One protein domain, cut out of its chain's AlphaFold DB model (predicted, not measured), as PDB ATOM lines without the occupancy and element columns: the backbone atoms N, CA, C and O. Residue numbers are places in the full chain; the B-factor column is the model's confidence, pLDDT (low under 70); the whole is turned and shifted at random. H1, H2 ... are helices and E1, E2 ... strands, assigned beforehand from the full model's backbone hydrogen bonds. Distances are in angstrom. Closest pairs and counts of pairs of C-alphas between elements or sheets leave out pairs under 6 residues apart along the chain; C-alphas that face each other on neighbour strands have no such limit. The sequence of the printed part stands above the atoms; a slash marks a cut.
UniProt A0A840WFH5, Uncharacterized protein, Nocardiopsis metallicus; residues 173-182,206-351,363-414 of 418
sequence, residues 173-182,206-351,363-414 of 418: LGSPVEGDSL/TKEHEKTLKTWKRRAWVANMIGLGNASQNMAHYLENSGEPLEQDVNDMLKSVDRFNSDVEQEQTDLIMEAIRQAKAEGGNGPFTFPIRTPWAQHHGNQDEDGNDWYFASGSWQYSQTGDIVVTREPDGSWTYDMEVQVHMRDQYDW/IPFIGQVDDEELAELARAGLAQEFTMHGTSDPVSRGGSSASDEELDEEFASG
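What this domain is: This is residues 173 to 182, 206 to 351 and 363 to 414 of the 418 residues of an uncharacterized protein of Nocardiopsis metallicus (UniProt A0A840WFH5). The domain is a long rod: over one part of its length a twisted sheet, with the long hairpin of E3 and E4 in its middle, curls round the long helix H4, and at one end sits a smaller group of helices, H1, H2, H6 and H7. Short H8 packs on H4. The printed part has 208 residues, with eight named helices and seven named strands in the order H1 H2 H3 H4 E1 E2 H5 H6 E3 E4 E5 H7 E6 E7 H8, and its class is mixed. The sheet is branched, its neighbour pairs antiparallel. The whole is loose, with a radius of gyration of the C-alphas of 22.2 A and spans of 76 by 28 by 21 A.

Where its parts are: Residues 177 to 178 pair with 288 to 289. After a cut, H1 is residues 207 to 225, 27.5 A, beginning at C-alpha 207 (12.304, 16.433, -84.606). H2 is 229 to 240, H3 250 to 256, and H4 258 to 282, 36.3 A, from C-alpha 258 (-5.852, 14.098, -45.875). E1 is 287 to 293, E2 297 to 299, H5 303 to 306 and H6 308 to 313. E3 is 317 to 329, 37.7 A, and E4 335 to 349, 44.4 A. After the second cut come E5, 367 to 370, H7, 371 to 379, E6, 386 to 391, E7, 395 to 401, and H8, 409 to 413, ending at C-alpha 413 (-6.597, 19.030, -30.837).

How they stand to each other: E3 and E4 form a hairpin, with N 326 and O 338 2.7 A apart. E1 and E2 lie on one side of E3, with N 290 and O 325 at 2.8 A and N 297 and O 319 at 2.8 A. E6 and E7 lie on the other side of E4 from E3, with N 349 and O 386 at 2.8 A and N 339 and O 397 at 2.7 A. H4, the hub, touches H8 at C-alphas 269 and 412, 5.2 A, and H5 at 259 and 306, 6.5 A; it touches H3 only at the corner, at 254 and 261, 4.9 A. H3 stands up from the sheet at 64 degrees. H2 only grazes it with residues 234 to 238. H1 and H2 form a helical hairpin, a shallow tilt of 22 degrees, closest C-alphas 220 and 232, 4.5 A. H2 touches H6 at 231 and 313, 3.7 A, and H1 touches H7 at 209 and 377, 6.2 A. E5 pairs with no named strand. Every O i to N i+4 pair is within hydrogen-bond range in H1, H2, H3, H4, H6 and H8, and 4 of 5 in H7; H5 is too short for one.

The domain as a whole: The C-alphas farthest apart, of Lys 207 and Asp 332, are 77.1 A apart. Residues 183 to 205 and 352 to 362 are not printed, with C-alpha gaps of 56.8 A and 15.9 A. Of the links printed whole, none is long. The mean pLDDT of the printed part is 88.8; 17 residues are under 70, among them 403 to 407 and 409 to 414.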
ATOM      1  N   LEU A 173       9.364  26.092 -31.924       95.06
ATOM      2  CA  LEU A 173       8.767  27.056 -31.005       95.06
ATOM      3  C   LEU A 173       9.844  27.999 -30.459       95.06
ATOM      4  O   LEU A 173      10.887  27.568 -29.959       95.06
ATOM      5  N   GLY A 174       9.615  29.305 -30.562       92.94
ATOM      6  CA  GLY A 174      10.519  30.305 -30.002       92.94
ATOM      7  C   GLY A 174      10.258  30.589 -28.526       92.94
ATOM      8  O   GLY A 174       9.302  30.111 -27.918       92.94
ATOM      9  N   SER A 175      11.135  31.396 -27.927       91.56
ATOM     10  CA  SER A 175      10.984  31.797 -26.521       91.56
ATOM     11  C   SER A 175       9.732  32.661 -26.302       91.56
ATOM     12  O   SER A 175       9.421  33.488 -27.162       91.56
ATOM     13  N   PRO A 176       9.052  32.543 -25.144       92.12
ATOM     14  CA  PRO A 176       7.861  33.333 -24.853       92.12
ATOM     15  C   PRO A 176       8.162  34.829 -24.766       92.12
ATOM     16  O   PRO A 176       9.126  35.253 -24.121       92.12
ATOM     17  N   VAL A 177       7.259  35.627 -25.327       91.75
ATOM     18  CA  VAL A 177       7.182  37.077 -25.149       91.75
ATOM     19  C   VAL A 177       5.941  37.401 -24.315       91.75
ATOM     20  O   VAL A 177       4.873  36.827 -24.515       91.75
ATOM     21  N   GLU A 178       6.075  38.298 -23.338       90.62
ATOM     22  CA  GLU A 178       4.933  38.758 -22.538       90.62
ATOM     23  C   GLU A 178       4.028  39.656 -23.393       90.62
ATOM     24  O   GLU A 178       4.493  40.660 -23.934       90.62
ATOM     25  N   GLY A 179       2.740  39.318 -23.484       90.25
ATOM     26  CA  GLY A 179       1.785  39.999 -24.360       90.25
ATOM     27  C   GLY A 179       1.016  39.027 -25.251       90.25
ATOM     28  O   GLY A 179       1.214  37.816 -25.173       90.25
ATOM     29  N   ASP A 180       0.119  39.577 -26.063       90.44
ATOM     30  CA  ASP A 180      -0.790  38.887 -26.988       90.44
ATOM     31  C   ASP A 180      -0.429  39.112 -28.468       90.44
ATOM     32  O   ASP A 180      -1.262  38.907 -29.345       90.44
ATOM     33  N   SER A 181       0.788  39.584 -28.750       87.88
ATOM     34  CA  SER A 181       1.264  39.836 -30.109       87.88
ATOM     35  C   SER A 181       2.784  39.762 -30.210       87.88
ATOM     36  O   SER A 181       3.495  40.064 -29.247       87.88
ATOM     37  N   LEU A 182       3.276  39.467 -31.412       88.25
ATOM     38  CA  LEU A 182       4.679  39.629 -31.788       88.25
ATOM     39  C   LEU A 182       4.938  41.028 -32.368       88.25
ATOM     40  O   LEU A 182       4.069  41.626 -32.998       88.25
ATOM     41  N   THR A 206      15.948  17.848 -81.605       94.56
ATOM     42  CA  THR A 206      15.631  17.044 -82.788       94.56
ATOM     43  C   THR A 206      14.129  17.058 -83.062       94.56
ATOM     44  O   THR A 206      13.317  17.383 -82.196       94.56
ATOM     45  N   LYS A 207      13.727  16.624 -84.264       93.44
ATOM     46  CA  LYS A 207      12.304  16.433 -84.606       93.44
ATOM     47  C   LYS A 207      11.602  15.402 -83.722       93.44
ATOM     48  O   LYS A 207      10.380  15.425 -83.605       93.44
ATOM     49  N   GLU A 208      12.360  14.461 -83.165       91.56
ATOM     50  CA  GLU A 208      11.828  13.488 -82.219       91.56
ATOM     51  C   GLU A 208      11.467  14.180 -80.906       91.56
ATOM     52  O   GLU A 208      10.336  14.037 -80.456       91.56
ATOM     53  N   HIS A 209      12.341  15.054 -80.393       93.38
ATOM     54  CA  HIS A 209      12.034  15.856 -79.208       93.38
ATOM     55  C   HIS A 209      10.825  16.780 -79.431       93.38
ATOM     56  O   HIS A 209       9.952  16.862 -78.574       93.38
ATOM     57  N   GLU A 210      10.696  17.415 -80.602       92.50
ATOM     58  CA  GLU A 210       9.504  18.218 -80.938       92.50
ATOM     59  C   GLU A 210       8.209  17.383 -80.928       92.50
ATOM     60  O   GLU A 210       7.152  17.846 -80.484       92.50
ATOM     61  N   LYS A 211       8.271  16.132 -81.405       92.12
ATOM     62  CA  LYS A 211       7.136  15.199 -81.366       92.12
ATOM     63  C   LYS A 211       6.808  14.787 -79.929       92.12
ATOM     64  O   LYS A 211       5.625  14.729 -79.579       92.12
ATOM     65  N   THR A 212       7.825  14.527 -79.112       90.94
ATOM     66  CA  THR A 212       7.688  14.209 -77.686       90.94
ATOM     67  C   THR A 212       7.050  15.378 -76.938       90.94
ATOM     68  O   THR A 212       6.005  15.191 -76.322       90.94
ATOM     69  N   LEU A 213       7.548  16.606 -77.122       92.56
ATOM     70  CA  LEU A 213       6.965  17.834 -76.572       92.56
ATOM     71  C   LEU A 213       5.474  17.969 -76.919       92.56
ATOM     72  O   LEU A 213       4.639  18.184 -76.042       92.56
ATOM     73  N   LYS A 214       5.102  17.796 -78.197       91.38
ATOM     74  CA  LYS A 214       3.693  17.868 -78.622       91.38
ATOM     75  C   LYS A 214       2.832  16.771 -77.987       91.38
ATOM     76  O   LYS A 214       1.672  17.014 -77.662       91.38
ATOM     77  N   THR A 215       3.384  15.570 -77.831       90.50
ATOM     78  CA  THR A 215       2.694  14.447 -77.181       90.50
ATOM     79  C   THR A 215       2.436  14.761 -75.711       90.50
ATOM     80  O   THR A 215       1.312  14.592 -75.242       90.50
ATOM     81  N   TRP A 216       3.427  15.304 -75.010       90.50
ATOM     82  CA  TRP A 216       3.318  15.683 -73.604       90.50
ATOM     83  C   TRP A 216       2.358  16.844 -73.356       90.50
ATOM     84  O   TRP A 216       1.528  16.754 -72.456       90.50
ATOM     85  N   LYS A 217       2.340  17.862 -74.225       91.69
ATOM     86  CA  LYS A 217       1.321  18.929 -74.172       91.69
ATOM     87  C   LYS A 217      -0.101  18.372 -74.277       91.69
ATOM     88  O   LYS A 217      -1.014  18.835 -73.595       91.69
ATOM     89  N   ARG A 218      -0.287  17.333 -75.098       88.56
ATOM     90  CA  ARG A 218      -1.572  16.642 -75.236       88.56
ATOM     91  C   ARG A 218      -1.925  15.812 -74.008       88.56
ATOM     92  O   ARG A 218      -3.083  15.820 -73.603       88.56
ATOM     93  N   ARG A 219      -0.944  15.132 -73.407       88.50
ATOM     94  CA  ARG A 219      -1.121  14.390 -72.149       88.50
ATOM     95  C   ARG A 219      -1.514  15.317 -71.001       88.50
ATOM     96  O   ARG A 219      -2.488  15.008 -70.329       88.50
ATOM     97  N   ALA A 220      -0.847  16.463 -70.846       90.00
ATOM     98  CA  ALA A 220      -1.218  17.482 -69.861       90.00
ATOM     99  C   ALA A 220      -2.682  17.917 -70.051       90.00
ATOM    100  O   ALA A 220      -3.497  17.806 -69.143       90.00
ATOM    101  N   TRP A 221      -3.075  18.262 -71.280       88.56
ATOM    102  CA  TRP A 221      -4.469  18.608 -71.575       88.56
ATOM    103  C   TRP A 221      -5.477  17.504 -71.201       88.56
ATOM    104  O   TRP A 221      -6.535  17.807 -70.651       88.56
ATOM    105  N   VAL A 222      -5.166  16.231 -71.482       87.12
ATOM    106  CA  VAL A 222      -6.015  15.096 -71.074       87.12
ATOM    107  C   VAL A 222      -6.064  14.966 -69.551       87.12
ATOM    108  O   VAL A 222      -7.154  14.762 -69.020       87.12
ATOM    109  N   ALA A 223      -4.933  15.118 -68.854       87.31
ATOM    110  CA  ALA A 223      -4.847  15.075 -67.393       87.31
ATOM    111  C   ALA A 223      -5.803  16.094 -66.752       87.31
ATOM    112  O   ALA A 223      -6.649  15.722 -65.938       87.31
ATOM    113  N   ASN A 224      -5.792  17.338 -67.241       88.88
ATOM    114  CA  ASN A 224      -6.729  18.370 -66.800       88.88
ATOM    115  C   ASN A 224      -8.202  17.952 -66.988       88.88
ATOM    116  O   ASN A 224      -9.047  18.193 -66.132       88.88
ATOM    117  N   MET A 225      -8.536  17.283 -68.100       86.19
ATOM    118  CA  MET A 225      -9.913  16.841 -68.373       86.19
ATOM    119  C   MET A 225     -10.408  15.714 -67.466       86.19
ATOM    120  O   MET A 225     -11.619  15.584 -67.280       86.19
ATOM    121  N   ILE A 226      -9.506  14.887 -66.941       85.19
ATOM    122  CA  ILE A 226      -9.853  13.757 -66.070       85.19
ATOM    123  C   ILE A 226      -9.733  14.095 -64.578       85.19
ATOM    124  O   ILE A 226      -9.867  13.197 -63.750       85.19
ATOM    125  N   GLY A 227      -9.538  15.375 -64.238       87.81
ATOM    126  CA  GLY A 227      -9.485  15.858 -62.857       87.81
ATOM    127  C   GLY A 227      -8.095  15.820 -62.221       87.81
ATOM    128  O   GLY A 227      -8.010  15.813 -61.001       87.81
ATOM    129  N   LEU A 228      -7.030  15.780 -63.027       89.94
ATOM    130  CA  LEU A 228      -5.640  15.933 -62.581       89.94
ATOM    131  C   LEU A 228      -5.161  17.351 -62.928       89.94
ATOM    132  O   LEU A 228      -4.341  17.548 -63.832       89.94
ATOM    133  N   GLY A 229      -5.813  18.343 -62.320       93.06
ATOM    134  CA  GLY A 229      -5.641  19.756 -62.656       93.06
ATOM    135  C   GLY A 229      -4.257  20.268 -62.273       93.06
ATOM    136  O   GLY A 229      -3.562  20.820 -63.129       93.06
ATOM    137  N   ASN A 230      -3.839  20.008 -61.032       94.25
ATOM    138  CA  ASN A 230      -2.544  20.434 -60.506       94.25
ATOM    139  C   ASN A 230      -1.398  19.738 -61.260       94.25
ATOM    140  O   ASN A 230      -0.470  20.388 -61.746       94.25
ATOM    141  N   ALA A 231      -1.520  18.427 -61.507       91.94
ATOM    142  CA  ALA A 231      -0.522  17.695 -62.292       91.94
ATOM    143  C   ALA A 231      -0.422  18.202 -63.739       91.94
ATOM    144  O   ALA A 231       0.671  18.331 -64.299       91.94
ATOM    145  N   SER A 232      -1.561  18.527 -64.360       93.19
ATOM    146  CA  SER A 232      -1.568  19.138 -65.688       93.19
ATOM    147  C   SER A 232      -0.908  20.512 -65.695       93.19
ATOM    148  O   SER A 232      -0.291  20.850 -66.704       93.19
ATOM    149  N   GLN A 233      -1.109  21.323 -64.660       94.81
ATOM    150  CA  GLN A 233      -0.557  22.670 -64.582       94.81
ATOM    151  C   GLN A 233       0.968  22.618 -64.490       94.81
ATOM    152  O   GLN A 233       1.639  23.240 -65.313       94.81
ATOM    153  N   ASN A 234       1.507  21.801 -63.583       94.88
ATOM    154  CA  ASN A 234       2.953  21.663 -63.399       94.88
ATOM    155  C   ASN A 234       3.627  21.110 -64.664       94.88
ATOM    156  O   ASN A 234       4.622  21.658 -65.142       94.88
ATOM    157  N   MET A 235       3.025  20.094 -65.294       94.31
ATOM    158  CA  MET A 235       3.514  19.560 -66.567       94.31
ATOM    159  C   MET A 235       3.431  20.592 -67.700       94.31
ATOM    160  O   MET A 235       4.346  20.703 -68.510       94.31
ATOM    161  N   ALA A 236       2.339  21.355 -67.801       94.38
ATOM    162  CA  ALA A 236       2.215  22.402 -68.813       94.38
ATOM    163  C   ALA A 236       3.318  23.456 -68.657       94.38
ATOM    164  O   ALA A 236       3.992  23.764 -69.640       94.38
ATOM    165  N   HIS A 237       3.552  23.919 -67.428       95.19
ATOM    166  CA  HIS A 237       4.590  24.893 -67.095       95.19
ATOM    167  C   HIS A 237       5.998  24.386 -67.438       95.19
ATOM    168  O   HIS A 237       6.760  25.066 -68.126       95.19
ATOM    169  N   TYR A 238       6.307  23.132 -67.094       95.00
ATOM    170  CA  TYR A 238       7.556  22.473 -67.496       95.00
ATOM    171  C   TYR A 238       7.786  22.543 -69.015       95.00
ATOM    172  O   TYR A 238       8.855  22.933 -69.492       95.00
ATOM    173  N   LEU A 239       6.753  22.207 -69.796       95.62
ATOM    174  CA  LEU A 239       6.784  22.163 -71.264       95.62
ATOM    175  C   LEU A 239       6.709  23.553 -71.924       95.62
ATOM    176  O   LEU A 239       6.929  23.675 -73.136       95.62
ATOM    177  N   GLU A 240       6.365  24.599 -71.171       94.31
ATOM    178  CA  GLU A 240       6.482  25.995 -71.601       94.31
ATOM    179  C   GLU A 240       7.930  26.469 -71.609       94.31
ATOM    180  O   GLU A 240       8.263  27.338 -72.427       94.31
ATOM    181  N   ASN A 241       8.794  25.799 -70.829       93.81
ATOM    182  CA  ASN A 241      10.243  25.962 -70.861       93.81
ATOM    183  C   ASN A 241      10.685  27.371 -70.429       93.81
ATOM    184  O   ASN A 241      11.575  27.962 -71.044       93.81
ATOM    185  N   SER A 242      10.013  27.938 -69.424       90.69
ATOM    186  CA  SER A 242      10.408  29.201 -68.790       90.69
ATOM    187  C   SER A 242      11.436  28.973 -67.678       90.69
ATOM    188  O   SER A 242      12.366  29.763 -67.535       90.69
ATOM    189  N   GLY A 243      11.274  27.888 -66.910       88.81
ATOM    190  CA  GLY A 243      12.019  27.643 -65.672       88.81
ATOM    191  C   GLY A 243      11.677  28.625 -64.549       88.81
ATOM    192  O   GLY A 243      12.356  28.638 -63.528       88.81
ATOM    193  N   GLU A 244      10.663  29.468 -64.745       89.44
ATOM    194  CA  GLU A 244      10.192  30.402 -63.725       89.44
ATOM    195  C   GLU A 244       9.577  29.615 -62.560       89.44
ATOM    196  O   GLU A 244       8.932  28.593 -62.810       89.44
ATOM    197  N   PRO A 245       9.746  30.053 -61.301       90.44
ATOM    198  CA  PRO A 245       9.068  29.420 -60.178       90.44
ATOM    199  C   PRO A 245       7.548  29.380 -60.381       90.44
ATOM    200  O   PRO A 245       6.970  30.297 -60.969       90.44
ATOM    201  N   LEU A 246       6.908  28.314 -59.902       91.75
ATOM    202  CA  LEU A 246       5.463  28.125 -60.018       91.75
ATOM    203  C   LEU A 246       4.815  28.051 -58.639       91.75
ATOM    204  O   LEU A 246       5.104  27.147 -57.847       91.75
ATOM    205  N   GLU A 247       3.887  28.971 -58.397       93.81
ATOM    206  CA  GLU A 247       3.089  28.983 -57.179       93.81
ATOM    207  C   GLU A 247       2.098  27.804 -57.143       93.81
ATOM    208  O   GLU A 247       1.426  27.515 -58.134       93.81
ATOM    209  N   GLN A 248       2.021  27.123 -56.002       95.38
ATOM    210  CA  GLN A 248       1.139  25.994 -55.715       95.38
ATOM    211  C   GLN A 248       0.048  26.424 -54.726       95.38
ATOM    212  O   GLN A 248       0.319  27.152 -53.766       95.38
ATOM    213  N   ASP A 249      -1.174  25.928 -54.918       96.50
ATOM    214  CA  ASP A 249      -2.296  26.186 -54.010       96.50
ATOM    215  C   ASP A 249      -2.208  25.287 -52.765       96.50
ATOM    216  O   ASP A 249      -2.738  24.177 -52.721       96.50
ATOM    217  N   VAL A 250      -1.519  25.771 -51.728       96.81
ATOM    218  CA  VAL A 250      -1.334  25.023 -50.469       96.81
ATOM    219  C   VAL A 250      -2.658  24.817 -49.730       96.81
ATOM    220  O   VAL A 250      -2.818  23.815 -49.034       96.81
ATOM    221  N   ASN A 251      -3.636  25.712 -49.899       96.88
ATOM    222  CA  ASN A 251      -4.961  25.522 -49.309       96.88
ATOM    223  C   ASN A 251      -5.670  24.318 -49.947       96.88
ATOM    224  O   ASN A 251      -6.280  23.516 -49.238       96.88
ATOM    225  N   ASP A 252      -5.571  24.161 -51.271       95.94
ATOM    226  CA  ASP A 252      -6.064  22.968 -51.961       95.94
ATOM    227  C   ASP A 252      -5.290  21.711 -51.542       95.94
ATOM    228  O   ASP A 252      -5.922  20.686 -51.285       95.94
ATOM    229  N   MET A 253      -3.962  21.784 -51.379       95.50
ATOM    230  CA  MET A 253      -3.155  20.659 -50.874       95.50
ATOM    231  C   MET A 253      -3.636  20.184 -49.500       95.50
ATOM    232  O   MET A 253      -3.945  19.006 -49.333       95.50
ATOM    233  N   LEU A 254      -3.748  21.094 -48.528       95.88
ATOM    234  CA  LEU A 254      -4.226  20.781 -47.176       95.88
ATOM    235  C   LEU A 254      -5.657  20.235 -47.196       95.88
ATOM    236  O   LEU A 254      -6.014  19.356 -46.425       95.88
ATOM    237  N   LYS A 255      -6.498  20.718 -48.107       94.81
ATOM    238  CA  LYS A 255      -7.884  20.260 -48.207       94.81
ATOM    239  C   LYS A 255      -8.037  18.895 -48.883       94.81
ATOM    240  O   LYS A 255      -9.010  18.194 -48.612       94.81
ATOM    241  N   SER A 256      -7.171  18.571 -49.837       93.56
ATOM    242  CA  SER A 256      -7.339  17.410 -50.720       93.56
ATOM    243  C   SER A 256      -6.435  16.231 -50.369       93.56
ATOM    244  O   SER A 256      -6.762  15.104 -50.746       93.56
ATOM    245  N   VAL A 257      -5.348  16.467 -49.630       95.38
ATOM    246  CA  VAL A 257      -4.402  15.442 -49.180       95.38
ATOM    247  C   VAL A 257      -4.558  15.237 -47.671       95.38
ATOM    248  O   VAL A 257      -3.852  15.842 -46.864       95.38
ATOM    249  N   ASP A 258      -5.479  14.349 -47.281       94.06
ATOM    250  CA  ASP A 258      -5.852  14.098 -45.875       94.06
ATOM    251  C   ASP A 258      -4.644  13.807 -44.970       94.06
ATOM    252  O   ASP A 258      -4.585  14.246 -43.819       94.06
ATOM    253  N   ARG A 259      -3.666  13.056 -45.485       94.19
ATOM    254  CA  ARG A 259      -2.465  12.687 -44.734       94.19
ATOM    255  C   ARG A 259      -1.548  13.883 -44.502       94.19
ATOM    256  O   ARG A 259      -1.074  14.054 -43.389       94.19
ATOM    257  N   PHE A 260      -1.367  14.737 -45.507       95.75
ATOM    258  CA  PHE A 260      -0.598  15.971 -45.357       95.75
ATOM    259  C   PHE A 260      -1.256  16.914 -44.347       95.75
ATOM    260  O   PHE A 260      -0.575  17.432 -43.466       95.75
ATOM    261  N   ASN A 261      -2.581  17.069 -44.408       95.06
ATOM    262  CA  ASN A 261      -3.312  17.831 -43.397       95.06
ATOM    263  C   ASN A 261      -3.128  17.248 -41.992       95.06
ATOM    264  O   ASN A 261      -2.895  17.983 -41.039       95.06
ATOM    265  N   SER A 262      -3.187  15.919 -41.867       93.25
ATOM    266  CA  SER A 262      -2.998  15.230 -40.586       93.25
ATOM    267  C   SER A 262      -1.584  15.416 -40.027       93.25
ATOM    268  O   SER A 262      -1.438  15.626 -38.826       93.25
ATOM    269  N   ASP A 263      -0.555  15.364 -40.879       93.50
ATOM    270  CA  ASP A 263       0.837  15.616 -40.487       93.50
ATOM    271  C   ASP A 263       0.985  17.047 -39.929       93.50
ATOM    272  O   ASP A 263       1.499  17.242 -38.826       93.50
ATOM    273  N   VAL A 264       0.438  18.039 -40.641       95.88
ATOM    274  CA  VAL A 264       0.437  19.455 -40.234       95.88
ATOM    275  C   VAL A 264      -0.318  19.669 -38.917       95.88
ATOM    276  O   VAL A 264       0.195  20.324 -38.006       95.88
ATOM    277  N   GLU A 265      -1.521  19.106 -38.778       93.94
ATOM    278  CA  GLU A 265      -2.340  19.226 -37.564       93.94
ATOM    279  C   GLU A 265      -1.689  18.563 -36.342       93.94
ATOM    280  O   GLU A 265      -1.867  19.041 -35.211       93.94
ATOM    281  N   GLN A 266      -0.943  17.475 -36.551       92.62
ATOM    282  CA  GLN A 266      -0.190  16.805 -35.496       92.62
ATOM    283  C   GLN A 266       0.977  17.675 -35.018       92.62
ATOM    284  O   GLN A 266       1.111  17.880 -33.813       92.62
ATOM    285  N   GLU A 267       1.760  18.261 -35.929       94.44
ATOM    286  CA  GLU A 267       2.833  19.199 -35.562       94.44
ATOM    287  C   GLU A 267       2.295  20.410 -34.779       94.44
ATOM    288  O   GLU A 267       2.863  20.804 -33.761       94.44
ATOM    289  N   GLN A 268       1.152  20.969 -35.193       94.94
ATOM    290  CA  GLN A 268       0.487  22.055 -34.459       94.94
ATOM    291  C   GLN A 268       0.085  21.635 -33.043       94.94
ATOM    292  O   GLN A 268       0.231  22.406 -32.094       94.94
ATOM    293  N   THR A 269      -0.412  20.408 -32.888       93.69
ATOM    294  CA  THR A 269      -0.788  19.850 -31.583       93.69
ATOM    295  C   THR A 269       0.426  19.764 -30.655       93.69
ATOM    296  O   THR A 269       0.343  20.175 -29.494       93.69
ATOM    297  N   ASP A 270       1.569  19.322 -31.180       93.50
ATOM    298  CA  ASP A 270       2.823  19.234 -30.432       93.50
ATOM    299  C   ASP A 270       3.340  20.628 -30.023       93.50
ATOM    300  O   ASP A 270       3.715  20.834 -28.863       93.50
ATOM    301  N   LEU A 271       3.268  21.614 -30.928       95.50
ATOM    302  CA  LEU A 271       3.621  23.014 -30.654       95.50
ATOM    303  C   LEU A 271       2.753  23.632 -29.544       95.50
ATOM    304  O   LEU A 271       3.277  24.274 -28.633       95.50
ATOM    305  N   ILE A 272       1.432  23.415 -29.578       94.25
ATOM    306  CA  ILE A 272       0.493  23.915 -28.556       94.25
ATOM    307  C   ILE A 272       0.832  23.330 -27.184       94.25
ATOM    308  O   ILE A 272       0.908  24.056 -26.187       94.25
ATOM    309  N   MET A 273       1.058  22.017 -27.123       91.38
ATOM    310  CA  MET A 273       1.405  21.328 -25.880       91.38
ATOM    311  C   MET A 273       2.715  21.852 -25.287       91.38
ATOM    312  O   MET A 273       2.809  22.073 -24.072       91.38
ATOM    313  N   GLU A 274       3.707  22.099 -26.138       94.00
ATOM    314  CA  GLU A 274       4.989  22.662 -25.736       94.00
ATOM    315  C   GLU A 274       4.854  24.117 -25.252       94.00
ATOM    316  O   GLU A 274       5.346  24.447 -24.168       94.00
ATOM    317  N   ALA A 275       4.090  24.961 -25.952       93.81
ATOM    318  CA  ALA A 275       3.815  26.341 -25.537       93.81
ATOM    319  C   ALA A 275       3.133  26.404 -24.161       93.81
ATOM    320  O   ALA A 275       3.556  27.149 -23.273       93.81
ATOM    321  N   ILE A 276       2.130  25.554 -23.919       90.31
ATOM    322  CA  ILE A 276       1.459  25.445 -22.614       90.31
ATOM    323  C   ILE A 276       2.447  25.012 -21.526       90.31
ATOM    324  O   ILE A 276       2.433  25.545 -20.410       90.31
ATOM    325  N   ARG A 277       3.318  24.042 -21.826       90.19
ATOM    326  CA  ARG A 277       4.345  23.569 -20.893       90.19
ATOM    327  C   ARG A 277       5.311  24.695 -20.515       90.19
ATOM    328  O   ARG A 277       5.638  24.828 -19.332       90.19
ATOM    329  N   GLN A 278       5.753  25.493 -21.485       92.00
ATOM    330  CA  GLN A 278       6.636  26.637 -21.253       92.00
ATOM    331  C   GLN A 278       5.923  27.756 -20.477       92.00
ATOM    332  O   GLN A 278       6.440  28.202 -19.453       92.00
ATOM    333  N   ALA A 279       4.692  28.117 -20.850       90.62
ATOM    334  CA  ALA A 279       3.892  29.124 -20.144       90.62
ATOM    335  C   ALA A 279       3.656  28.756 -18.664       90.62
ATOM    336  O   ALA A 279       3.778  29.595 -17.766       90.62
ATOM    337  N   LYS A 280       3.390  27.473 -18.375       87.69
ATOM    338  CA  LYS A 280       3.299  26.956 -16.996       87.69
ATOM    339  C   LYS A 280       4.610  27.118 -16.223       87.69
ATOM    340  O   LYS A 280       4.572  27.414 -15.028       87.69
ATOM    341  N   ALA A 281       5.750  26.894 -16.876       88.62
ATOM    342  CA  ALA A 281       7.067  27.000 -16.252       88.62
ATOM    343  C   ALA A 281       7.444  28.454 -15.918       88.62
ATOM    344  O   ALA A 281       8.047  28.686 -14.869       88.62
ATOM    345  N   GLU A 282       7.033  29.416 -16.748       84.75
ATOM    346  CA  GLU A 282       7.225  30.852 -16.498       84.75
ATOM    347  C   GLU A 282       6.423  31.355 -15.283       84.75
ATOM    348  O   GLU A 282       6.814  32.306 -14.604       84.75
ATOM    349  N   GLY A 283       5.313  30.688 -14.936       71.44
ATOM    350  CA  GLY A 283       4.580  30.925 -13.686       71.44
ATOM    351  C   GLY A 283       3.910  32.304 -13.573       71.44
ATOM    352  O   GLY A 283       3.525  32.706 -12.468       71.44
ATOM    353  N   GLY A 284       3.787  33.033 -14.687       65.12
ATOM    354  CA  GLY A 284       3.179  34.361 -14.766       65.12
ATOM    355  C   GLY A 284       1.646  34.356 -14.805       65.12
ATOM    356  O   GLY A 284       1.002  33.316 -14.923       65.12
ATOM    357  N   ASN A 285       1.064  35.553 -14.683       70.44
ATOM    358  CA  ASN A 285      -0.351  35.815 -14.953       70.44
ATOM    359  C   ASN A 285      -0.407  36.772 -16.147       70.44
ATOM    360  O   ASN A 285      -0.080  37.946 -15.986       70.44
ATOM    361  N   GLY A 286      -0.782  36.279 -17.319       68.56
ATOM    362  CA  GLY A 286      -0.854  37.075 -18.540       68.56
ATOM    363  C   GLY A 286      -0.771  36.192 -19.783       68.56
ATOM    364  O   GLY A 286      -0.455  35.006 -19.645       68.56
ATOM    365  N   PRO A 287      -1.084  36.748 -20.960       91.75
ATOM    366  CA  PRO A 287      -0.808  36.075 -22.215       91.75
ATOM    367  C   PRO A 287       0.708  35.983 -22.424       91.75
ATOM    368  O   PRO A 287       1.448  36.943 -22.183       91.75
ATOM    369  N   PHE A 288       1.152  34.809 -22.849       93.88
ATOM    370  CA  PHE A 288       2.476  34.578 -23.404       93.88
ATOM    371  C   PHE A 288       2.309  34.271 -24.884       93.88
ATOM    372  O   PHE A 288       1.604  33.321 -25.221       93.88
ATOM    373  N   THR A 289       2.961  35.050 -25.738       95.50
ATOM    374  CA  THR A 289       2.994  34.803 -27.180       95.50
ATOM    375  C   THR A 289       4.280  34.070 -27.536       95.50
ATOM    376  O   THR A 289       5.371  34.496 -27.151       95.50
ATOM    377  N   PHE A 290       4.153  32.961 -28.256       95.25
ATOM    378  CA  PHE A 290       5.256  32.130 -28.719       95.25
ATOM    379  C   PHE A 290       5.317  32.195 -30.242       95.25
ATOM    380  O   PHE A 290       4.345  31.795 -30.877       95.25
ATOM    381  N   PRO A 291       6.421  32.660 -30.848       96.12
ATOM    382  CA  PRO A 291       6.563  32.599 -32.295       96.12
ATOM    383  C   PRO A 291       6.760  31.150 -32.757       96.12
ATOM    384  O   PRO A 291       7.465  30.374 -32.104       96.12
ATOM    385  N   ILE A 292       6.179  30.806 -33.903       95.19
ATOM    386  CA  ILE A 292       6.314  29.514 -34.580       95.19
ATOM    387  C   ILE A 292       7.189  29.696 -35.818       95.19
ATOM    388  O   ILE A 292       6.921  30.557 -36.655       95.19
ATOM    389  N   ARG A 293       8.209  28.851 -35.953       94.00
ATOM    390  CA  ARG A 293       8.988  28.637 -37.174       94.00
ATOM    391  C   ARG A 293       9.498  27.202 -37.198       94.00
ATOM    392  O   ARG A 293      10.566  26.919 -36.654       94.00
ATOM    393  N   THR A 294       8.756  26.298 -37.828       94.75
ATOM    394  CA  THR A 294       9.176  24.892 -37.912       94.75
ATOM    395  C   THR A 294      10.306  24.712 -38.928       94.75
ATOM    396  O   THR A 294      10.371  25.449 -39.922       94.75
ATOM    397  N   PRO A 295      11.232  23.759 -38.716       92.56
ATOM    398  CA  PRO A 295      12.163  23.360 -39.767       92.56
ATOM    399  C   PRO A 295      11.405  22.813 -40.986       92.56
ATOM    400  O   PRO A 295      10.251  22.404 -40.881       92.56
ATOM    401  N   TRP A 296      12.067  22.764 -42.144       92.38
ATOM    402  CA  TRP A 296      11.505  22.100 -43.322       92.38
ATOM    403  C   TRP A 296      11.362  20.593 -43.064       92.38
ATOM    404  O   TRP A 296      12.359  19.873 -42.957       92.38
ATOM    405  N   ALA A 297      10.121  20.129 -42.964       93.50
ATOM    406  CA  ALA A 297       9.748  18.727 -42.887       93.50
ATOM    407  C   ALA A 297       9.448  18.181 -44.288       93.50
ATOM    408  O   ALA A 297       9.104  18.930 -45.201       93.50
ATOM    409  N   GLN A 298       9.580  16.868 -44.471       93.81
ATOM    410  CA  GLN A 298       9.292  16.201 -45.739       93.81
ATOM    411  C   GLN A 298       7.957  15.461 -45.645       93.81
ATOM    412  O   GLN A 298       7.813  14.552 -44.830       93.81
ATOM    413  N   HIS A 299       7.023  15.781 -46.538       94.00
ATOM    414  CA  HIS A 299       5.884  14.919 -46.826       94.00
ATOM    415  C   HIS A 299       6.269  13.942 -47.948       94.00
ATOM    416  O   HIS A 299       6.788  14.346 -48.994       94.00
ATOM    417  N   HIS A 300       6.074  12.644 -47.717       89.25
ATOM    418  CA  HIS A 300       6.483  11.580 -48.637       89.25
ATOM    419  C   HIS A 300       5.289  11.018 -49.395       89.25
ATOM    420  O   HIS A 300       4.586  10.173 -48.848       89.25
ATOM    421  N   GLY A 301       5.107  11.405 -50.654       84.56
ATOM    422  CA  GLY A 301       3.967  11.003 -51.475       84.56
ATOM    423  C   GLY A 301       3.629   9.523 -51.472       84.56
ATOM    424  O   GLY A 301       4.493   8.662 -51.661       84.56
ATOM    425  N   ASN A 302       2.343   9.228 -51.354       86.81
ATOM    426  CA  ASN A 302       1.767   7.909 -51.524       86.81
ATOM    427  C   ASN A 302       0.500   8.012 -52.369       86.81
ATOM    428  O   ASN A 302      -0.522   8.508 -51.911       86.81
ATOM    429  N   GLN A 303       0.550   7.475 -53.587       83.19
ATOM    430  CA  GLN A 303      -0.555   7.551 -54.540       83.19
ATOM    431  C   GLN A 303      -1.890   7.030 -53.984       83.19
ATOM    432  O   GLN A 303      -2.943   7.599 -54.274       83.19
ATOM    433  N   ASP A 304      -1.852   5.941 -53.212       83.12
ATOM    434  CA  ASP A 304      -3.061   5.286 -52.705       83.12
ATOM    435  C   ASP A 304      -3.733   6.096 -51.585       83.12
ATOM    436  O   ASP A 304      -4.943   5.976 -51.384       83.12
ATOM    437  N   GLU A 305      -2.961   6.910 -50.861       85.62
ATOM    438  CA  GLU A 305      -3.409   7.652 -49.674       85.62
ATOM    439  C   GLU A 305      -3.626   9.144 -49.957       85.62
ATOM    440  O   GLU A 305      -4.581   9.722 -49.447       85.62
ATOM    441  N   ASP A 306      -2.791   9.752 -50.802       86.50
ATOM    442  CA  ASP A 306      -2.798  11.194 -51.084       86.50
ATOM    443  C   ASP A 306      -3.695  11.565 -52.275       86.50
ATOM    444  O   ASP A 306      -3.953  12.737 -52.547       86.50
ATOM    445  N   GLY A 307      -4.172  10.559 -53.011       84.81
ATOM    446  CA  GLY A 307      -4.910  10.754 -54.248       84.81
ATOM    447  C   GLY A 307      -4.006  11.107 -55.432       84.81
ATOM    448  O   GLY A 307      -2.830  11.429 -55.311       84.81
ATOM    449  N   ASN A 308      -4.571  11.008 -56.636       87.12
ATOM    450  CA  ASN A 308      -3.768  11.055 -57.858       87.12
ATOM    451  C   ASN A 308      -3.276  12.459 -58.238       87.12
ATOM    452  O   ASN A 308      -2.241  12.552 -58.884       87.12
ATOM    453  N   ASP A 309      -4.005  13.535 -57.925       90.62
ATOM    454  CA  ASP A 309      -3.671  14.857 -58.476       90.62
ATOM    455  C   ASP A 309      -2.347  15.387 -57.911       90.62
ATOM    456  O   ASP A 309      -1.365  15.476 -58.643       90.62
ATOM    457  N   TRP A 310      -2.273  15.624 -56.599       92.69
ATOM    458  CA  TRP A 310      -1.053  16.112 -55.949       92.69
ATOM    459  C   TRP A 310       0.103  15.108 -55.991       92.69
ATOM    460  O   TRP A 310       1.253  15.506 -56.194       92.69
ATOM    461  N   TYR A 311      -0.195  13.805 -55.928       90.12
ATOM    462  CA  TYR A 311       0.820  12.769 -56.123       90.12
ATOM    463  C   TYR A 311       1.481  12.855 -57.506       90.12
ATOM    464  O   TYR A 311       2.694  12.724 -57.611       90.12
ATOM    465  N   PHE A 312       0.724  13.109 -58.579       89.31
ATOM    466  CA  PHE A 312       1.315  13.299 -59.909       89.31
ATOM    467  C   PHE A 312       1.829  14.725 -60.154       89.31
ATOM    468  O   PHE A 312       2.593  14.932 -61.097       89.31
ATOM    469  N   ALA A 313       1.415  15.703 -59.347       92.25
ATOM    470  CA  ALA A 313       1.835  17.095 -59.482       92.25
ATOM    471  C   ALA A 313       3.217  17.372 -58.887       92.25
ATOM    472  O   ALA A 313       3.967  18.148 -59.473       92.25
ATOM    473  N   SER A 314       3.549  16.759 -57.752       90.31
ATOM    474  CA  SER A 314       4.833  16.961 -57.058       90.31
ATOM    475  C   SER A 314       5.454  15.648 -56.581       90.31
ATOM    476  O   SER A 314       6.667  15.545 -56.443       90.31
ATOM    477  N   GLY A 315       4.661  14.594 -56.376       87.56
ATOM    478  CA  GLY A 315       5.163  13.358 -55.788       87.56
ATOM    479  C   GLY A 315       5.382  13.548 -54.296       87.56
ATOM    480  O   GLY A 315       4.575  13.083 -53.512       87.56
ATOM    481  N   SER A 316       6.450  14.222 -53.883       90.50
ATOM    482  CA  SER A 316       6.762  14.517 -52.480       90.50
ATOM    483  C   SER A 316       7.200  15.967 -52.351       90.50
ATOM    484  O   SER A 316       7.885  16.452 -53.232       90.50
ATOM    485  N   TRP A 317       6.899  16.633 -51.240       93.75
ATOM    486  CA  TRP A 317       7.269  18.038 -51.043       93.75
ATOM    487  C   TRP A 317       7.772  18.307 -49.635       93.75
ATOM    488  O   TRP A 317       7.527  17.534 -48.705       93.75
ATOM    489  N   GLN A 318       8.463  19.431 -49.476       95.12
ATOM    490  CA  GLN A 318       8.828  19.951 -48.170       95.12
ATOM    491  C   GLN A 318       7.835  21.008 -47.714       95.12
ATOM    492  O   GLN A 318       7.266  21.744 -48.524       95.12
ATOM    493  N   TYR A 319       7.638  21.094 -46.404       96.50
ATOM    494  CA  TYR A 319       6.794  22.110 -45.803       96.50
ATOM    495  C   TYR A 319       7.365  22.639 -44.486       96.50
ATOM    496  O   TYR A 319       8.182  21.986 -43.844       96.50
ATOM    497  N   SER A 320       6.962  23.849 -44.120       95.94
ATOM    498  CA  SER A 320       7.310  24.527 -42.866       95.94
ATOM    499  C   SER A 320       6.114  25.368 -42.424       95.94
ATOM    500  O   SER A 320       5.303  25.770 -43.257       95.94
ATOM    501  N   GLN A 321       5.989  25.634 -41.129       96.25
ATOM    502  CA  GLN A 321       4.912  26.425 -40.547       96.25
ATOM    503  C   GLN A 321       5.478  27.676 -39.874       96.25
ATOM    504  O   GLN A 321       6.501  27.608 -39.186       96.25
ATOM    505  N   THR A 322       4.800  28.810 -40.054       95.44
ATOM    506  CA  THR A 322       5.088  30.057 -39.331       95.44
ATOM    507  C   THR A 322       3.828  30.644 -38.724       95.44
ATOM    508  O   THR A 322       2.727  30.367 -39.193       95.44
ATOM    509  N   GLY A 323       3.982  31.440 -37.670       95.00
ATOM    510  CA  GLY A 323       2.857  32.056 -36.977       95.00
ATOM    511  C   GLY A 323       3.155  32.284 -35.507       95.00
ATOM    512  O   GLY A 323       4.314  32.480 -35.128       95.00
ATOM    513  N   ASP A 324       2.126  32.208 -34.672       96.19
ATOM    514  CA  ASP A 324       2.266  32.343 -33.229       96.19
ATOM    515  C   ASP A 324       1.217  31.561 -32.428       96.19
ATOM    516  O   ASP A 324       0.206  31.094 -32.953       96.19
ATOM    517  N   ILE A 325       1.513  31.374 -31.138       95.88
ATOM    518  CA  ILE A 325       0.604  30.806 -30.140       95.88
ATOM    519  C   ILE A 325       0.530  31.760 -28.957       95.88
ATOM    520  O   ILE A 325       1.530  31.987 -28.277       95.88
ATOM    521  N   VAL A 326      -0.659  32.250 -28.637       95.69
ATOM    522  CA  VAL A 326      -0.943  33.025 -27.432       95.69
ATOM    523  C   VAL A 326      -1.531  32.106 -26.370       95.69
ATOM    524  O   VAL A 326      -2.681  31.687 -26.463       95.69
ATOM    525  N   VAL A 327      -0.773  31.817 -25.313       93.88
ATOM    526  CA  VAL A 327      -1.238  31.032 -24.161       93.88
ATOM    527  C   VAL A 327      -1.586  31.964 -23.009       93.88
ATOM    528  O   VAL A 327      -0.728  32.687 -22.506       93.88
ATOM    529  N   THR A 328      -2.829  31.912 -22.530       91.88
ATOM    530  CA  THR A 328      -3.305  32.757 -21.426       91.88
ATOM    531  C   THR A 328      -3.750  31.917 -20.241       91.88
ATOM    532  O   THR A 328      -4.482  30.936 -20.381       91.88
ATOM    533  N   ARG A 329      -3.344  32.345 -19.042       88.81
ATOM    534  CA  ARG A 329      -3.916  31.859 -17.785       88.81
ATOM    535  C   ARG A 329      -4.943  32.850 -17.257       88.81
ATOM    536  O   ARG A 329      -4.593  33.959 -16.845       88.81
ATOM    537  N   GLU A 330      -6.195  32.428 -17.225       84.12
ATOM    538  CA  GLU A 330      -7.312  33.257 -16.794       84.12
ATOM    539  C   GLU A 330      -7.359  33.423 -15.262       84.12
ATOM    540  O   GLU A 330      -6.867  32.570 -14.510       84.12
ATOM    541  N   PRO A 331      -7.978  34.501 -14.734       84.38
ATOM    542  CA  PRO A 331      -8.071  34.743 -13.291       84.38
ATOM    543  C   PRO A 331      -8.797  33.652 -12.494       84.38
ATOM    544  O   PRO A 331      -8.605  33.549 -11.280       84.38
ATOM    545  N   ASP A 332      -9.663  32.876 -13.146       83.81
ATOM    546  CA  ASP A 332     -10.366  31.742 -12.541       83.81
ATOM    547  C   ASP A 332      -9.517  30.459 -12.493       83.81
ATOM    548  O   ASP A 332      -9.932  29.474 -11.880       83.81
ATOM    549  N   GLY A 333      -8.305  30.504 -13.053       81.75
ATOM    550  CA  GLY A 333      -7.358  29.399 -13.110       81.75
ATOM    551  C   GLY A 333      -7.473  28.535 -14.363       81.75
ATOM    552  O   GLY A 333      -6.683  27.597 -14.473       81.75
ATOM    553  N   SER A 334      -8.405  28.837 -15.276       84.88
ATOM    554  CA  SER A 334      -8.501  28.181 -16.583       84.88
ATOM    555  C   SER A 334      -7.374  28.618 -17.525       84.88
ATOM    556  O   SER A 334      -6.711  29.636 -17.307       84.88
ATOM    557  N   TRP A 335      -7.136  27.812 -18.557       87.00
ATOM    558  CA  TRP A 335      -6.150  28.087 -19.600       87.00
ATOM    559  C   TRP A 335      -6.834  28.216 -20.949       87.00
ATOM    560  O   TRP A 335      -7.727  27.430 -21.273       87.00
ATOM    561  N   THR A 336      -6.369  29.162 -21.754       90.75
ATOM    562  CA  THR A 336      -6.728  29.264 -23.165       90.75
ATOM    563  C   THR A 336      -5.475  29.298 -24.021       90.75
ATOM    564  O   THR A 336      -4.417  29.749 -23.574       90.75
ATOM    565  N   TYR A 337      -5.606  28.826 -25.254       92.38
ATOM    566  CA  TYR A 337      -4.655  29.140 -26.308       92.38
ATOM    567  C   TYR A 337      -5.398  29.642 -27.542       92.38
ATOM    568  O   TYR A 337      -6.534  29.229 -27.797       92.38
ATOM    569  N   ASP A 338      -4.733  30.515 -28.280       94.56
ATOM    570  CA  ASP A 338      -5.077  30.928 -29.633       94.56
ATOM    571  C   ASP A 338      -3.808  30.763 -30.475       94.56
ATOM    572  O   ASP A 338      -2.727  31.114 -30.016       94.56
ATOM    573  N   MET A 339      -3.913  30.131 -31.632       94.88
ATOM    574  CA  MET A 339      -2.828  29.903 -32.575       94.88
ATOM    575  C   MET A 339      -3.271  30.462 -33.914       94.88
ATOM    576  O   MET A 339      -4.343  30.093 -34.388       94.88
ATOM    577  N   GLU A 340      -2.423  31.259 -34.552       95.81
ATOM    578  CA  GLU A 340      -2.559  31.647 -35.953       95.81
ATOM    579  C   GLU A 340      -1.331  31.140 -36.705       95.81
ATOM    580  O   GLU A 340      -0.202  31.417 -36.304       95.81
ATOM    581  N   VAL A 341      -1.537  30.340 -37.752       94.94
ATOM    582  CA  VAL A 341      -0.443  29.644 -38.443       94.94
ATOM    583  C   VAL A 341      -0.656  29.597 -39.953       94.94
ATOM    584  O   VAL A 341      -1.777  29.429 -40.434       94.94
ATOM    585  N   GLN A 342       0.431  29.722 -40.709       96.12
ATOM    586  CA  GLN A 342       0.493  29.499 -42.151       96.12
ATOM    587  C   GLN A 342       1.412  28.322 -42.466       96.12
ATOM    588  O   GLN A 342       2.428  28.119 -41.803       96.12
ATOM    589  N   VAL A 343       1.081  27.580 -43.521       97.25
ATOM    590  CA  VAL A 343       1.895  26.483 -44.049       97.25
ATOM    591  C   VAL A 343       2.564  26.937 -45.337       97.25
ATOM    592  O   VAL A 343       1.907  27.391 -46.272       97.25
ATOM    593  N   HIS A 344       3.877  26.778 -45.414       95.94
ATOM    594  CA  HIS A 344       4.674  27.034 -46.605       95.94
ATOM    595  C   HIS A 344       5.061  25.708 -47.241       95.94
ATOM    596  O   HIS A 344       5.492  24.801 -46.539       95.94
ATOM    597  N   MET A 345       4.965  25.612 -48.565       94.69
ATOM    598  CA  MET A 345       5.400  24.444 -49.336       94.69
ATOM    599  C   MET A 345       6.566  24.825 -50.242       94.69
ATOM    600  O   MET A 345       6.567  25.918 -50.820       94.69
ATOM    601  N   ARG A 346       7.561  23.944 -50.364       93.56
ATOM    602  CA  ARG A 346       8.657  24.056 -51.329       93.56
ATOM    603  C   ARG A 346       8.991  22.696 -51.915       93.56
ATOM    604  O   ARG A 346       8.979  21.692 -51.205       93.56
ATOM    605  N   ASP A 347       9.324  22.685 -53.196       92.50
ATOM    606  CA  ASP A 347       9.835  21.507 -53.890       92.50
ATOM    607  C   ASP A 347      10.513  21.914 -55.209       92.50
ATOM    608  O   ASP A 347      10.395  23.059 -55.654       92.50
ATOM    609  N   GLN A 348      11.227  20.993 -55.845       90.06
ATOM    610  CA  GLN A 348      11.789  21.175 -57.178       90.06
ATOM    611  C   GLN A 348      11.069  20.244 -58.150       90.06
ATOM    612  O   GLN A 348      11.096  19.032 -57.990       90.06
ATOM    613  N   TYR A 349      10.454  20.810 -59.186       90.12
ATOM    614  CA  TYR A 349       9.871  20.017 -60.258       90.12
ATOM    615  C   TYR A 349      10.968  19.611 -61.243       90.12
ATOM    616  O   TYR A 349      11.338  20.378 -62.144       90.12
ATOM    617  N   ASP A 350      11.508  18.412 -61.054       86.94
ATOM    618  CA  ASP A 350      12.571  17.835 -61.863       86.94
ATOM    619  C   ASP A 350      12.205  16.459 -62.439       86.94
ATOM    620  O   ASP A 350      11.236  15.809 -62.053       86.94
ATOM    621  N   TRP A 351      12.949  16.056 -63.470       85.19
ATOM    622  CA  TRP A 351      12.768  14.767 -64.137       85.19
ATOM    623  C   TRP A 351      14.128  14.131 -64.345       85.19
ATOM    624  O   TRP A 351      14.983  14.671 -65.046       85.19
ATOM    625  N   ILE A 363      -0.069   6.414 -65.273       67.69
ATOM    626  CA  ILE A 363      -1.210   7.299 -65.074       67.69
ATOM    627  C   ILE A 363      -2.416   6.684 -65.792       67.69
ATOM    628  O   ILE A 363      -2.372   6.505 -67.019       67.69
ATOM    629  N   PRO A 364      -3.524   6.393 -65.082       61.91
ATOM    630  CA  PRO A 364      -4.718   5.830 -65.696       61.91
ATOM    631  C   PRO A 364      -5.141   6.607 -66.949       61.91
ATOM    632  O   PRO A 364      -5.265   7.829 -66.929       61.91
ATOM    633  N   PHE A 365      -5.375   5.883 -68.048       64.00
ATOM    634  CA  PHE A 365      -5.786   6.408 -69.360       64.00
ATOM    635  C   PHE A 365      -4.751   7.254 -70.126       64.00
ATOM    636  O   PHE A 365      -4.927   7.448 -71.326       64.00
ATOM    637  N   ILE A 366      -3.674   7.716 -69.487       66.06
ATOM    638  CA  ILE A 366      -2.566   8.451 -70.130       66.06
ATOM    639  C   ILE A 366      -1.406   7.499 -70.470       66.06
ATOM    640  O   ILE A 366      -0.707   7.694 -71.472       66.06
ATOM    641  N   GLY A 367      -1.278   6.420 -69.691       70.06
ATOM    642  CA  GLY A 367      -0.259   5.385 -69.813       70.06
ATOM    643  C   GLY A 367       0.989   5.700 -68.995       70.06
ATOM    644  O   GLY A 367       1.008   6.611 -68.168       70.06
ATOM    645  N   GLN A 368       2.049   4.940 -69.260       75.06
ATOM    646  CA  GLN A 368       3.320   5.087 -68.569       75.06
ATOM    647  C   GLN A 368       4.008   6.409 -68.933       75.06
ATOM    648  O   GLN A 368       4.234   6.708 -70.111       75.06
ATOM    649  N   VAL A 369       4.351   7.164 -67.897       71.19
ATOM    650  CA  VAL A 369       5.288   8.285 -67.910       71.19
ATOM    651  C   VAL A 369       6.690   7.720 -67.723       71.19
ATOM    652  O   VAL A 369       6.909   6.927 -66.810       71.19
ATOM    653  N   ASP A 370       7.603   8.072 -68.624       76.69
ATOM    654  CA  ASP A 370       9.008   7.676 -68.559       76.69
ATOM    655  C   ASP A 370       9.846   8.929 -68.284       76.69
ATOM    656  O   ASP A 370       9.830   9.858 -69.100       76.69
ATOM    657  N   ASP A 371      10.533   8.963 -67.140       77.31
ATOM    658  CA  ASP A 371      11.319  10.123 -66.705       77.31
ATOM    659  C   ASP A 371      12.354  10.544 -67.763       77.31
ATOM    660  O   ASP A 371      12.540  11.736 -68.014       77.31
ATOM    661  N   GLU A 372      12.966   9.581 -68.469       83.94
ATOM    662  CA  GLU A 372      14.001   9.861 -69.471       83.94
ATOM    663  C   GLU A 372      13.440  10.650 -70.665       83.94
ATOM    664  O   GLU A 372      14.135  11.499 -71.223       83.94
ATOM    665  N   GLU A 373      12.177  10.426 -71.055       87.88
ATOM    666  CA  GLU A 373      11.563  11.186 -72.152       87.88
ATOM    667  C   GLU A 373      11.452  12.676 -71.813       87.88
ATOM    668  O   GLU A 373      11.651  13.519 -72.691       87.88
ATOM    669  N   LEU A 374      11.127  13.000 -70.559       89.81
ATOM    670  CA  LEU A 374      10.996  14.373 -70.077       89.81
ATOM    671  C   LEU A 374      12.377  14.988 -69.825       89.81
ATOM    672  O   LEU A 374      12.654  16.073 -70.335       89.81
ATOM    673  N   ALA A 375      13.293  14.251 -69.196       90.06
ATOM    674  CA  ALA A 375      14.681  14.672 -69.012       90.06
ATOM    675  C   ALA A 375      15.373  15.027 -70.347       90.06
ATOM    676  O   ALA A 375      16.088  16.030 -70.443       90.06
ATOM    677  N   GLU A 376      15.130  14.261 -71.418       91.62
ATOM    678  CA  GLU A 376      15.650  14.581 -72.755       91.62
ATOM    679  C   GLU A 376      15.069  15.879 -73.330       91.62
ATOM    680  O   GLU A 376      15.784  16.585 -74.044       91.62
ATOM    681  N   LEU A 377      13.821  16.250 -73.006       93.88
ATOM    682  CA  LEU A 377      13.283  17.560 -73.388       93.88
ATOM    683  C   LEU A 377      14.055  18.694 -72.706       93.88
ATOM    684  O   LEU A 377      14.388  19.672 -73.379       93.88
ATOM    685  N   ALA A 378      14.403  18.548 -71.423       92.81
ATOM    686  CA  ALA A 378      15.229  19.532 -70.723       92.81
ATOM    687  C   ALA A 378      16.646  19.634 -71.283       92.81
ATOM    688  O   ALA A 378      17.123  20.728 -71.606       92.81
ATOM    689  N   ARG A 379      17.303  18.496 -71.516       92.62
ATOM    690  CA  ARG A 379      18.625  18.468 -72.161       92.62
ATOM    691  C   ARG A 379      18.579  19.068 -73.566       92.62
ATOM    692  O   ARG A 379      19.534  19.715 -73.971       92.62
ATOM    693  N   ALA A 380      17.479  18.904 -74.297       95.00
ATOM    694  CA  ALA A 380      17.274  19.499 -75.617       95.00
ATOM    695  C   ALA A 380      16.914  20.998 -75.597       95.00
ATOM    696  O   ALA A 380      16.815  21.604 -76.667       95.00
ATOM    697  N   GLY A 381      16.693  21.595 -74.420       94.44
ATOM    698  CA  GLY A 381      16.275  22.993 -74.278       94.44
ATOM    699  C   GLY A 381      14.819  23.254 -74.682       94.44
ATOM    700  O   GLY A 381      14.504  24.323 -75.209       94.44
ATOM    701  N   LEU A 382      13.953  22.245 -74.541       95.56
ATOM    702  CA  LEU A 382      12.544  22.277 -74.949       95.56
ATOM    703  C   LEU A 382      11.550  22.202 -73.784       95.56
ATOM    704  O   LEU A 382      10.375  22.494 -74.000       95.56
ATOM    705  N   ALA A 383      12.010  21.811 -72.599       94.50
ATOM    706  CA  ALA A 383      11.298  21.911 -71.331       94.50
ATOM    707  C   ALA A 383      12.285  22.346 -70.236       94.50
ATOM    708  O   ALA A 383      13.487  22.156 -70.400       94.50
ATOM    709  N   GLN A 384      11.829  22.941 -69.139       92.50
ATOM    710  CA  GLN A 384      12.749  23.428 -68.109       92.50
ATOM    711  C   GLN A 384      12.210  23.140 -66.713       92.50
ATOM    712  O   GLN A 384      11.060  23.452 -66.419       92.50
ATOM    713  N   GLU A 385      13.057  22.526 -65.884       90.44
ATOM    714  CA  GLU A 385      12.811  22.295 -64.456       90.44
ATOM    715  C   GLU A 385      12.599  23.634 -63.742       90.44
ATOM    716  O   GLU A 385      13.167  24.654 -64.145       90.44
ATOM    717  N   PHE A 386      11.788  23.637 -62.689       90.38
ATOM    718  CA  PHE A 386      11.430  24.855 -61.966       90.38
ATOM    719  C   PHE A 386      11.174  24.571 -60.489       90.38
ATOM    720  O   PHE A 386      10.851  23.451 -60.098       90.38
ATOM    721  N   THR A 387      11.293  25.607 -59.670       91.44
ATOM    722  CA  THR A 387      10.972  25.525 -58.246       91.44
ATOM    723  C   THR A 387       9.472  25.681 -58.031       91.44
ATOM    724  O   THR A 387       8.850  26.610 -58.549       91.44
ATOM    725  N   MET A 388       8.895  24.792 -57.231       92.94
ATOM    726  CA  MET A 388       7.535  24.898 -56.724       92.94
ATOM    727  C   MET A 388       7.549  25.598 -55.372       92.94
ATOM    728  O   MET A 388       8.370  25.295 -54.502       92.94
ATOM    729  N   HIS A 389       6.635  26.543 -55.186       94.25
ATOM    730  CA  HIS A 389       6.482  27.233 -53.914       94.25
ATOM    731  C   HIS A 389       5.021  27.528 -53.621       94.25
ATOM    732  O   HIS A 389       4.236  27.714 -54.531       94.25
ATOM    733  N   GLY A 390       4.646  27.643 -52.358       93.81
ATOM    734  CA  GLY A 390       3.308  28.094 -51.997       93.81
ATOM    735  C   GLY A 390       3.235  28.513 -50.541       93.81
ATOM    736  O   GLY A 390       4.162  28.258 -49.761       93.81
ATOM    737  N   THR A 391       2.168  29.210 -50.174       95.38
ATOM    738  CA  THR A 391       1.839  29.548 -48.785       95.38
ATOM    739  C   THR A 391       0.327  29.507 -48.614       95.38
ATOM    740  O   THR A 391      -0.396  30.012 -49.467       95.38
ATOM    741  N   SER A 392      -0.147  28.860 -47.551       96.81
ATOM    742  CA  SER A 392      -1.571  28.795 -47.231       96.81
ATOM    743  C   SER A 392      -2.087  30.143 -46.731       96.81
ATOM    744  O   SER A 392      -1.325  31.005 -46.274       96.81
ATOM    745  N   ASP A 393      -3.408  30.286 -46.717       94.62
ATOM    746  CA  ASP A 393      -4.026  31.313 -45.886       94.62
ATOM    747  C   ASP A 393      -3.717  31.028 -44.399       94.62
ATOM    748  O   ASP A 393      -3.508  29.863 -44.029       94.62
ATOM    749  N   PRO A 394      -3.677  32.058 -43.532       92.19
ATOM    750  CA  PRO A 394      -3.595  31.853 -42.090       92.19
ATOM    751  C   PRO A 394      -4.799  31.068 -41.571       92.19
ATOM    752  O   PRO A 394      -5.952  31.378 -41.888       92.19
ATOM    753  N   VAL A 395      -4.530  30.068 -40.736       90.81
ATOM    754  CA  VAL A 395      -5.540  29.270 -40.041       90.81
ATOM    755  C   VAL A 395      -5.462  29.574 -38.554       90.81
ATOM    756  O   VAL A 395      -4.393  29.482 -37.952       90.81
ATOM    757  N   SER A 396      -6.607  29.908 -37.960       91.12
ATOM    758  CA  SER A 396      -6.721  30.123 -36.518       91.12
ATOM    759  C   SER A 396      -7.247  28.874 -35.811       91.12
ATOM    760  O   SER A 396      -8.239  28.274 -36.241       91.12
ATOM    761  N   ARG A 397      -6.641  28.518 -34.680       89.00
ATOM    762  CA  ARG A 397      -7.035  27.391 -33.828       89.00
ATOM    763  C   ARG A 397      -6.993  27.809 -32.369       89.00
ATOM    764  O   ARG A 397      -6.038  28.422 -31.922       89.00
ATOM    765  N   GLY A 398      -8.010  27.440 -31.598       88.81
ATOM    766  CA  GLY A 398      -8.067  27.809 -30.189       88.81
ATOM    767  C   GLY A 398      -8.759  26.774 -29.322       88.81
ATOM    768  O   GLY A 398      -9.601  25.997 -29.782       88.81
ATOM    769  N   GLY A 399      -8.421  26.794 -28.039       85.50
ATOM    770  CA  GLY A 399      -8.986  25.902 -27.034       85.50
ATOM    771  C   GLY A 399      -9.068  26.563 -25.664       85.50
ATOM    772  O   GLY A 399      -8.284  27.449 -25.334       85.50
ATOM    773  N   SER A 400     -10.028  26.120 -24.845       82.88
ATOM    774  CA  SER A 400     -10.161  26.513 -23.432       82.88
ATOM    775  C   SER A 400     -10.293  25.297 -22.509       82.88
ATOM    776  O   SER A 400     -11.110  24.418 -22.787       82.88
ATOM    777  N   SER A 401      -9.514  25.244 -21.431       78.25
ATOM    778  CA  SER A 401      -9.511  24.150 -20.456       78.25
ATOM    779  C   SER A 401      -9.762  24.687 -19.054       78.25
ATOM    780  O   SER A 401      -9.163  25.682 -18.642       78.25
ATOM    781  N   ALA A 402     -10.654  24.037 -18.306       72.38
ATOM    782  CA  ALA A 402     -11.057  24.490 -16.978       72.38
ATOM    783  C   ALA A 402     -10.048  24.108 -15.884       72.38
ATOM    784  O   ALA A 402     -10.160  24.590 -14.752       72.38
ATOM    785  N   SER A 403      -9.087  23.229 -16.186       66.19
ATOM    786  CA  SER A 403      -8.141  22.726 -15.197       66.19
ATOM    787  C   SER A 403      -6.825  22.242 -15.804       66.19
ATOM    788  O   SER A 403      -6.758  21.815 -16.950       66.19
ATOM    789  N   ASP A 404      -5.766  22.235 -14.988       65.81
ATOM    790  CA  ASP A 404      -4.453  21.724 -15.400       65.81
ATOM    791  C   ASP A 404      -4.463  20.235 -15.801       65.81
ATOM    792  O   ASP A 404      -3.547  19.799 -16.496       65.81
ATOM    793  N   GLU A 405      -5.459  19.469 -15.334       64.56
ATOM    794  CA  GLU A 405      -5.617  18.026 -15.580       64.56
ATOM    795  C   GLU A 405      -6.199  17.719 -16.972       64.56
ATOM    796  O   GLU A 405      -6.054  16.596 -17.441       64.56
ATOM    797  N   GLU A 406      -6.808  18.710 -17.629       66.38
ATOM    798  CA  GLU A 406      -7.456  18.617 -18.948       66.38
ATOM    799  C   GLU A 406      -6.591  19.260 -20.051       66.38
ATOM    800  O   GLU A 406      -7.104  19.715 -21.065       66.38
ATOM    801  N   LEU A 407      -5.283  19.400 -19.823       68.75
ATOM    802  CA  LEU A 407      -4.323  19.927 -20.798       68.75
ATOM    803  C   LEU A 407      -3.574  18.758 -21.446       68.75
ATOM    804  O   LEU A 407      -2.407  18.514 -21.134       68.75
ATOM    805  N   ASP A 408      -4.296  18.008 -22.275       71.25
ATOM    806  CA  ASP A 408      -3.837  16.831 -23.013       71.25
ATOM    807  C   ASP A 408      -3.963  17.020 -24.541       71.25
ATOM    808  O   ASP A 408      -4.310  18.096 -25.030       71.25
ATOM    809  N   GLU A 409      -3.646  15.976 -25.311       65.31
ATOM    810  CA  GLU A 409      -3.725  16.000 -26.778       65.31
ATOM    811  C   GLU A 409      -5.139  16.305 -27.293       65.31
ATOM    812  O   GLU A 409      -5.271  16.937 -28.332       65.31
ATOM    813  N   GLU A 410      -6.205  15.926 -26.574       69.50
ATOM    814  CA  GLU A 410      -7.583  16.246 -26.972       69.50
ATOM    815  C   GLU A 410      -7.843  17.754 -26.836       69.50
ATOM    816  O   GLU A 410      -8.428  18.379 -27.722       69.50
ATOM    817  N   PHE A 411      -7.333  18.376 -25.774       65.44
ATOM    818  CA  PHE A 411      -7.378  19.826 -25.613       65.44
ATOM    819  C   PHE A 411      -6.582  20.574 -26.692       65.44
ATOM    820  O   PHE A 411      -7.080  21.535 -27.292       65.44
ATOM    821  N   ALA A 412      -5.358  20.124 -26.957       65.75
ATOM    822  CA  ALA A 412      -4.524  20.695 -28.004       65.75
ATOM    823  C   ALA A 412      -5.105  20.429 -29.402       65.75
ATOM    824  O   ALA A 412      -4.958  21.279 -30.275       65.75
ATOM    825  N   SER A 413      -5.857  19.335 -29.601       62.25
ATOM    826  CA  SER A 413      -6.597  19.030 -30.837       62.25
ATOM    827  C   SER A 413      -7.663  20.087 -31.185       62.25
ATOM    828  O   SER A 413      -7.931  20.345 -32.356       62.25
ATOM    829  N   GLY A 414      -8.212  20.768 -30.167       59.94
ATOM    830  CA  GLY A 414      -9.290  21.752 -30.308       59.94
ATOM    831  C   GLY A 414     -10.583  21.148 -30.892       59.94
ATOM    832  O   GLY A 414     -10.627  19.985 -31.296       59.94
TER     833      GLY A 414